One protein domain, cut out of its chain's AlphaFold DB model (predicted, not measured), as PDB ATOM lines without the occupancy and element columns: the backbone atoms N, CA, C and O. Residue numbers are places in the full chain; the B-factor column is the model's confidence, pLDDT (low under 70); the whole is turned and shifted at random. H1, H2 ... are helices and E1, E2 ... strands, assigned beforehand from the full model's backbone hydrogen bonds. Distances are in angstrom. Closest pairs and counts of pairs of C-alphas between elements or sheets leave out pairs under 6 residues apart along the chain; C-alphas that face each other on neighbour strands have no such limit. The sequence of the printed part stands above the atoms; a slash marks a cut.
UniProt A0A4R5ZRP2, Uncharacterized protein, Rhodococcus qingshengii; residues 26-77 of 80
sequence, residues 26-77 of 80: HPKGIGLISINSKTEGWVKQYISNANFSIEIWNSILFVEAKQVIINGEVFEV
ATOM      1  N   HIS A  26     -45.943  -6.347 -25.583       87.88
ATOM      2  CA  HIS A  26     -44.925  -7.008 -26.396       87.88
ATOM      3  C   HIS A  26     -44.780  -8.467 -25.945       87.88
ATOM      4  O   HIS A  26     -43.988  -8.751 -25.043       87.88
ATOM      5  N   PRO A  27     -45.486  -9.433 -26.568       81.62
ATOM      6  CA  PRO A  27     -45.512 -10.827 -26.108       81.62
ATOM      7  C   PRO A  27     -44.146 -11.525 -26.069       81.62
ATOM      8  O   PRO A  27     -43.969 -12.502 -25.352       81.62
ATOM      9  N   LYS A  28     -43.178 -11.051 -26.862       85.88
ATOM     10  CA  LYS A  28     -41.799 -11.574 -26.907       85.88
ATOM     11  C   LYS A  28     -40.790 -10.656 -26.199       85.88
ATOM     12  O   LYS A  28     -39.584 -10.897 -26.257       85.88
ATOM     13  N   GLY A  29     -41.296  -9.614 -25.539       88.62
ATOM     14  CA  GLY A  29     -40.531  -8.482 -25.040       88.62
ATOM     15  C   GLY A  29     -39.944  -7.610 -26.154       88.62
ATOM     16  O   GLY A  29     -39.967  -7.971 -27.334       88.62
ATOM     17  N   ILE A  30     -39.441  -6.436 -25.779       90.19
ATOM     18  CA  ILE A  30     -38.883  -5.447 -26.716       90.19
ATOM     19  C   ILE A  30     -37.408  -5.693 -27.071       90.19
ATOM     20  O   ILE A  30     -36.842  -4.992 -27.910       90.19
ATOM     21  N   GLY A  31     -36.772  -6.674 -26.429       89.94
ATOM     22  CA  GLY A  31     -35.344  -6.958 -26.530       89.94
ATOM     23  C   GLY A  31     -34.575  -6.612 -25.252       89.94
ATOM     24  O   GLY A  31     -35.134  -6.170 -24.251       89.94
ATOM     25  N   LEU A  32     -33.260  -6.843 -25.284       90.94
ATOM     26  CA  LEU A  32     -32.392  -6.676 -24.118       90.94
ATOM     27  C   LEU A  32     -32.190  -5.194 -23.771       90.94
ATOM     28  O   LEU A  32     -31.520  -4.457 -24.495       90.94
ATOM     29  N   ILE A  33     -32.683  -4.792 -22.606       91.31
ATOM     30  CA  ILE A  33     -32.399  -3.510 -21.968       91.31
ATOM     31  C   ILE A  33     -31.247  -3.719 -20.983       91.31
ATOM     32  O   ILE A  33     -31.339  -4.523 -20.054       91.31
ATOM     33  N   SER A  34     -30.165  -2.964 -21.173       91.75
ATOM     34  CA  SER A  34     -29.053  -2.889 -20.221       91.75
ATOM     35  C   SER A  34     -29.073  -1.543 -19.507       91.75
ATOM     36  O   SER A  34     -29.222  -0.494 -20.138       91.75
ATOM     37  N   ILE A  35     -28.946  -1.567 -18.180       89.25
ATOM     38  CA  ILE A  35     -29.026  -0.355 -17.367       89.25
ATOM     39  C   ILE A  35     -27.619   0.182 -17.134       89.25
ATOM     40  O   ILE A  35     -26.733  -0.510 -16.631       89.25
ATOM     41  N   ASN A  36     -27.418   1.452 -17.470       89.88
ATOM     42  CA  ASN A  36     -26.182   2.160 -17.186       89.88
ATOM     43  C   ASN A  36     -26.491   3.417 -16.372       89.88
ATOM     44  O   ASN A  36     -27.188   4.312 -16.845       89.88
ATOM     45  N   SER A  37     -25.960   3.488 -15.153       90.62
ATOM     46  CA  SER A  37     -26.022   4.684 -14.316       90.62
ATOM     47  C   SER A  37     -24.632   5.277 -14.131       90.62
ATOM     48  O   SER A  37     -23.639   4.564 -13.973       90.62
ATOM     49  N   LYS A  38     -24.578   6.612 -14.132       93.94
ATOM     50  CA  LYS A  38     -23.363   7.382 -13.838       93.94
ATOM     51  C   LYS A  38     -23.033   7.398 -12.344       93.94
ATOM     52  O   LYS A  38     -21.880   7.623 -12.000       93.94
ATOM     53  N   THR A  39     -24.028   7.188 -11.481       95.00
ATOM     54  CA  THR A  39     -23.890   7.290 -10.020       95.00
ATOM     55  C   THR A  39     -23.964   5.931  -9.334       95.00
ATOM     56  O   THR A  39     -23.246   5.693  -8.371       95.00
ATOM     57  N   GLU A  40     -24.763   5.008  -9.868       94.00
ATOM     58  CA  GLU A  40     -25.040   3.716  -9.242       94.00
ATOM     59  C   GLU A  40     -24.381   2.573 -10.021       94.00
ATOM     60  O   GLU A  40     -24.902   2.108 -11.028       94.00
ATOM     61  N   GLY A  41     -23.222   2.083  -9.573       89.75
ATOM     62  CA  GLY A  41     -22.515   0.997 -10.271       89.75
ATOM     63  C   GLY A  41     -23.237  -0.356 -10.221       89.75
ATOM     64  O   GLY A  41     -23.124  -1.149 -11.157       89.75
ATOM     65  N   TRP A  42     -24.001  -0.605  -9.152       91.81
ATOM     66  CA  TRP A  42     -24.691  -1.874  -8.907       91.81
ATOM     67  C   TRP A  42     -25.803  -2.158  -9.925       91.81
ATOM     68  O   TRP A  42     -26.114  -3.318 -10.168       91.81
ATOM     69  N   VAL A  43     -26.360  -1.139 -10.590       90.25
ATOM     70  CA  VAL A  43     -27.473  -1.337 -11.537       90.25
ATOM     71  C   VAL A  43     -27.069  -2.089 -12.808       90.25
ATOM     72  O   VAL A  43     -27.924  -2.660 -13.475       90.25
ATOM     73  N   LYS A  44     -25.770  -2.142 -13.131       88.69
ATOM     74  CA  LYS A  44     -25.249  -2.824 -14.329       88.69
ATOM     75  C   LYS A  44     -25.463  -4.338 -14.311       88.69
ATOM     76  O   LYS A  44     -25.333  -4.978 -15.347       88.69
ATOM     77  N   GLN A  45     -25.750  -4.909 -13.139       89.38
ATOM     78  CA  GLN A  45     -26.048  -6.334 -12.999       89.38
ATOM     79  C   GLN A  45     -27.468  -6.693 -13.454       89.38
ATOM     80  O   GLN A  45     -27.755  -7.869 -13.660       89.38
ATOM     81  N   TYR A  46     -28.359  -5.704 -13.591       87.75
ATOM     82  CA  TYR A  46     -29.714  -5.947 -14.062       87.75
ATOM     83  C   TYR A  46     -29.775  -5.856 -15.577       87.75
ATOM     84  O   TYR A  46     -29.293  -4.911 -16.205       87.75
ATOM     85  N   ILE A  47     -30.441  -6.854 -16.129       88.75
ATOM     86  CA  ILE A  47     -30.901  -6.899 -17.501       88.75
ATOM     87  C   ILE A  47     -32.415  -7.030 -17.461       88.75
ATOM     88  O   ILE A  47     -32.957  -7.649 -16.545       88.75
ATOM     89  N   SER A  48     -33.083  -6.433 -18.435       88.94
ATOM     90  CA  SER A  48     -34.532  -6.520 -18.558       88.94
ATOM     91  C   SER A  48     -34.913  -6.808 -20.003       88.94
ATOM     92  O   SER A  48     -34.219  -6.392 -20.929       88.94
ATOM     93  N   ASN A  49     -36.007  -7.533 -20.191       90.94
ATOM     94  CA  ASN A  49     -36.723  -7.638 -21.452       90.94
ATOM     95  C   ASN A  49     -38.173  -7.221 -21.200       90.94
ATOM     96  O   ASN A  49     -39.057  -8.059 -21.020       90.94
ATOM     97  N   ALA A  50     -38.390  -5.907 -21.129       91.69
ATOM     98  CA  ALA A  50     -39.699  -5.341 -20.844       91.69
ATOM     99  C   ALA A  50     -40.750  -5.827 -21.844       91.69
ATOM    100  O   ALA A  50     -40.495  -5.952 -23.043       91.69
ATOM    101  N   ASN A  51     -41.941  -6.090 -21.323       90.94
ATOM    102  CA  ASN A  51     -43.063  -6.637 -22.067       90.94
ATOM    103  C   ASN A  51     -44.249  -5.678 -22.160       90.94
ATOM    104  O   ASN A  51     -45.191  -5.967 -22.891       90.94
ATOM    105  N   PHE A  52     -44.166  -4.513 -21.520       90.06
ATOM    106  CA  PHE A  52     -45.073  -3.397 -21.756       90.06
ATOM    107  C   PHE A  52     -44.297  -2.094 -21.937       90.06
ATOM    108  O   PHE A  52     -43.278  -1.866 -21.273       90.06
ATOM    109  N   SER A  53     -44.807  -1.227 -22.806       91.44
ATOM    110  CA  SER A  53     -44.364   0.160 -22.929       91.44
ATOM    111  C   SER A  53     -45.538   1.096 -22.707       91.44
ATOM    112  O   SER A  53     -46.616   0.881 -23.254       91.44
ATOM    113  N   ILE A  54     -45.318   2.126 -21.899       90.50
ATOM    114  CA  ILE A  54     -46.286   3.187 -21.645       90.50
ATOM    115  C   ILE A  54     -45.651   4.489 -22.108       90.50
ATOM    116  O   ILE A  54     -44.620   4.901 -21.572       90.50
ATOM    117  N   GLU A  55     -46.242   5.116 -23.114       90.19
ATOM    118  CA  GLU A  55     -45.793   6.404 -23.627       90.19
ATOM    119  C   GLU A  55     -46.537   7.527 -22.913       90.19
ATOM    120  O   GLU A  55     -47.769   7.553 -22.853       90.19
ATOM    121  N   ILE A  56     -45.765   8.458 -22.362       88.50
ATOM    122  CA  ILE A  56     -46.264   9.635 -21.666       88.50
ATOM    123  C   ILE A  56     -45.519  10.825 -22.257       88.50
ATOM    124  O   ILE A  56     -44.364  11.086 -21.906       88.50
ATOM    125  N   TRP A  57     -46.168  11.527 -23.184       84.19
ATOM    126  CA  TRP A  57     -45.564  12.633 -23.932       84.19
ATOM    127  C   TRP A  57     -44.207  12.266 -24.559       84.19
ATOM    128  O   TRP A  57     -44.124  11.423 -25.441       84.19
ATOM    129  N   ASN A  58     -43.130  12.917 -24.115       82.44
ATOM    130  CA  ASN A  58     -41.766  12.751 -24.607       82.44
ATOM    131  C   ASN A  58     -40.973  11.696 -23.818       82.44
ATOM    132  O   ASN A  58     -39.742  11.686 -23.872       82.44
ATOM    133  N   SER A  59     -41.664  10.857 -23.049       87.31
ATOM    134  CA  SER A  59     -41.076   9.839 -22.185       87.31
ATOM    135  C   SER A  59     -41.730   8.482 -22.419       87.31
ATOM    136  O   SER A  59     -42.913   8.386 -22.736       87.31
ATOM    137  N   ILE A  60     -40.953   7.419 -22.221       91.19
ATOM    138  CA  ILE A  60     -41.436   6.038 -22.289       91.19
ATOM    139  C   ILE A  60     -41.070   5.335 -20.985       91.19
ATOM    140  O   ILE A  60     -39.915   5.363 -20.556       91.19
ATOM    141  N   LEU A  61     -42.056   4.687 -20.371       90.69
ATOM    142  CA  LEU A  61     -41.874   3.775 -19.253       90.69
ATOM    143  C   LEU A  61     -41.918   2.336 -19.766       90.69
ATOM    144  O   LEU A  61     -42.918   1.896 -20.333       90.69
ATOM    145  N   PHE A  62     -40.842   1.595 -19.525       92.06
ATOM    146  CA  PHE A  62     -40.773   0.167 -19.802       92.06
ATOM    147  C   PHE A  62     -41.050  -0.630 -18.534       92.06
ATOM    148  O   PHE A  62     -40.430  -0.393 -17.496       92.06
ATOM    149  N   VAL A  63     -41.971  -1.585 -18.629       89.94
ATOM    150  CA  VAL A  63     -42.349  -2.464 -17.523       89.94
ATOM    151  C   VAL A  63     -42.084  -3.906 -17.931       89.94
ATOM    152  O   VAL A  63     -42.523  -4.361 -18.986       89.94
ATOM    153  N   GLU A  64     -41.363  -4.626 -17.078       90.12
ATOM    154  CA  GLU A  64     -41.252  -6.079 -17.140       90.12
ATOM    155  C   GLU A  64     -42.065  -6.673 -15.994       90.12
ATOM    156  O   GLU A  64     -41.742  -6.482 -14.820       90.12
ATOM    157  N   ALA A  65     -43.142  -7.377 -16.327       87.12
ATOM    158  CA  ALA A  65     -44.018  -7.992 -15.339       87.12
ATOM    159  C   ALA A  65     -44.484  -9.374 -15.796       87.12
ATOM    160  O   ALA A  65     -44.711  -9.605 -16.978       87.12
ATOM    161  N   LYS A  66     -44.683 -10.297 -14.849       85.12
ATOM    162  CA  LYS A  66     -45.253 -11.627 -15.151       85.12
ATOM    163  C   LYS A  66     -46.720 -11.539 -15.578       85.12
ATOM    164  O   LYS A  66     -47.232 -12.400 -16.282       85.12
ATOM    165  N   GLN A  67     -47.403 -10.521 -15.068       85.38
ATOM    166  CA  GLN A  67     -48.830 -10.317 -15.217       85.38
ATOM    167  C   GLN A  67     -49.123  -8.826 -15.082       85.38
ATOM    168  O   GLN A  67     -48.549  -8.162 -14.216       85.38
ATOM    169  N   VAL A  68     -50.034  -8.316 -15.906       81.19
ATOM    170  CA  VAL A  68     -50.596  -6.967 -15.775       81.19
ATOM    171  C   VAL A  68     -52.115  -7.060 -15.818       81.19
ATOM    172  O   VAL A  68     -52.668  -7.894 -16.530       81.19
ATOM    173  N   ILE A  69     -52.791  -6.216 -15.035       84.31
ATOM    174  CA  ILE A  69     -54.251  -6.111 -15.027       84.31
ATOM    175  C   ILE A  69     -54.630  -4.717 -15.525       84.31
ATOM    176  O   ILE A  69     -54.280  -3.726 -14.885       84.31
ATOM    177  N   ILE A  70     -55.349  -4.641 -16.647       75.56
ATOM    178  CA  ILE A  70     -55.821  -3.383 -17.246       75.56
ATOM    179  C   ILE A  70     -57.339  -3.455 -17.352       75.56
ATOM    180  O   ILE A  70     -57.870  -4.370 -17.969       75.56
ATOM    181  N   ASN A  71     -58.056  -2.516 -16.727       79.00
ATOM    182  CA  ASN A  71     -59.529  -2.482 -16.723       79.00
ATOM    183  C   ASN A  71     -60.199  -3.808 -16.291       79.00
ATOM    184  O   ASN A  71     -61.305  -4.123 -16.718       79.00
ATOM    185  N   GLY A  72     -59.529  -4.589 -15.436       85.56
ATOM    186  CA  GLY A  72     -60.001  -5.900 -14.978       85.56
ATOM    187  C   GLY A  72     -59.664  -7.073 -15.908       85.56
ATOM    188  O   GLY A  72     -59.910  -8.215 -15.528       85.56
ATOM    189  N   GLU A  73     -59.068  -6.824 -17.076       84.38
ATOM    190  CA  GLU A  73     -58.542  -7.860 -17.967       84.38
ATOM    191  C   GLU A  73     -57.111  -8.238 -17.565       84.38
ATOM    192  O   GLU A  73     -56.278  -7.370 -17.292       84.38
ATOM    193  N   VAL A  74     -56.840  -9.544 -17.499       85.38
ATOM    194  CA  VAL A  74     -55.554 -10.100 -17.066       85.38
ATOM    195  C   VAL A  74     -54.707 -10.451 -18.284       85.38
ATOM    196  O   VAL A  74     -55.065 -11.323 -19.072       85.38
ATOM    197  N   PHE A  75     -53.540  -9.825 -18.380       77.88
ATOM    198  CA  PHE A  75     -52.519 -10.111 -19.378       77.88
ATOM    199  C   PHE A  75     -51.409 -10.914 -18.709       77.88
ATOM    200  O   PHE A  75     -50.554 -10.355 -18.021       77.88
ATOM    201  N   GLU A  76     -51.439 -12.236 -18.869       81.12
ATOM    202  CA  GLU A  76     -50.335 -13.095 -18.445       81.12
ATOM    203  C   GLU A  76     -49.224 -13.037 -19.480       81.12
ATOM    204  O   GLU A  76     -49.400 -13.425 -20.636       81.12
ATOM    205  N   VAL A  77     -48.058 -12.561 -19.059       71.62
ATOM    206  CA  VAL A  77     -46.885 -12.571 -19.916       71.62
ATOM    207  C   VAL A  77     -46.089 -13.809 -19.574       71.62
ATOM    208  O   VAL A  77     -45.304 -13.834 -18.626       71.62
TER     209      VAL A  77
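Overview. This is residues 26 to 77 of the 80 residues of an uncharacterized protein of Rhodococcus qingshengii (UniProt A0A4R5ZRP2). Three arms spread from a loose middle: a long loop, residues 26 to 51, runs out and folds back with little H1 near its far turn, hairpin E1-E2 reaches to the side, and hairpin E3-E4 makes the other end. Residues 37 to 42, 55 to 60 and 69 to 74 stand free. The printed part has 52 residues, in order H1, E1, E2, E3, E4, with two antiparallel two-stranded sheets; the class is mixed, helices and strands, with under half of the residues in named elements. It is loose, radius of gyration of the C-alphas 13.1 A, and spans 39 by 25 by 17 A.

Arrangement. Residues 33 to 34 pair antiparallel with residues 47 to 48. H1, residues 41 to 45, has 0 of 1 O i to N i+4 pairs within hydrogen-bond range, but 2 of 2 O i to N i+3 pairs. E1, residues 52 to 56, and E2, residues 59 to 63, form an antiparallel hairpin at 157 degrees, with N 54 and O 61 within hydrogen-bond range at 2.9 A. E3, residues 67 to 70, and E4, residues 73 to 76, form another at 161 degrees, with N 68 and O 75 at 3.0 A. The strands of one hairpin are apart from those of the other.

Along the chain. H1 begins at C-alpha 41 (-22.515, 0.997, -10.271). E1 measures 13.1 A and E2 13.2 A. E4 ends at C-alpha 76 (-50.335, -13.095, -18.445).

Size, cuts and confidence. The C-alphas farthest apart, of Lys 38 and Gly 72, are 39.0 A apart. The printed part has no cut, no link is long, and no printed residue is under 70 in pLDDT.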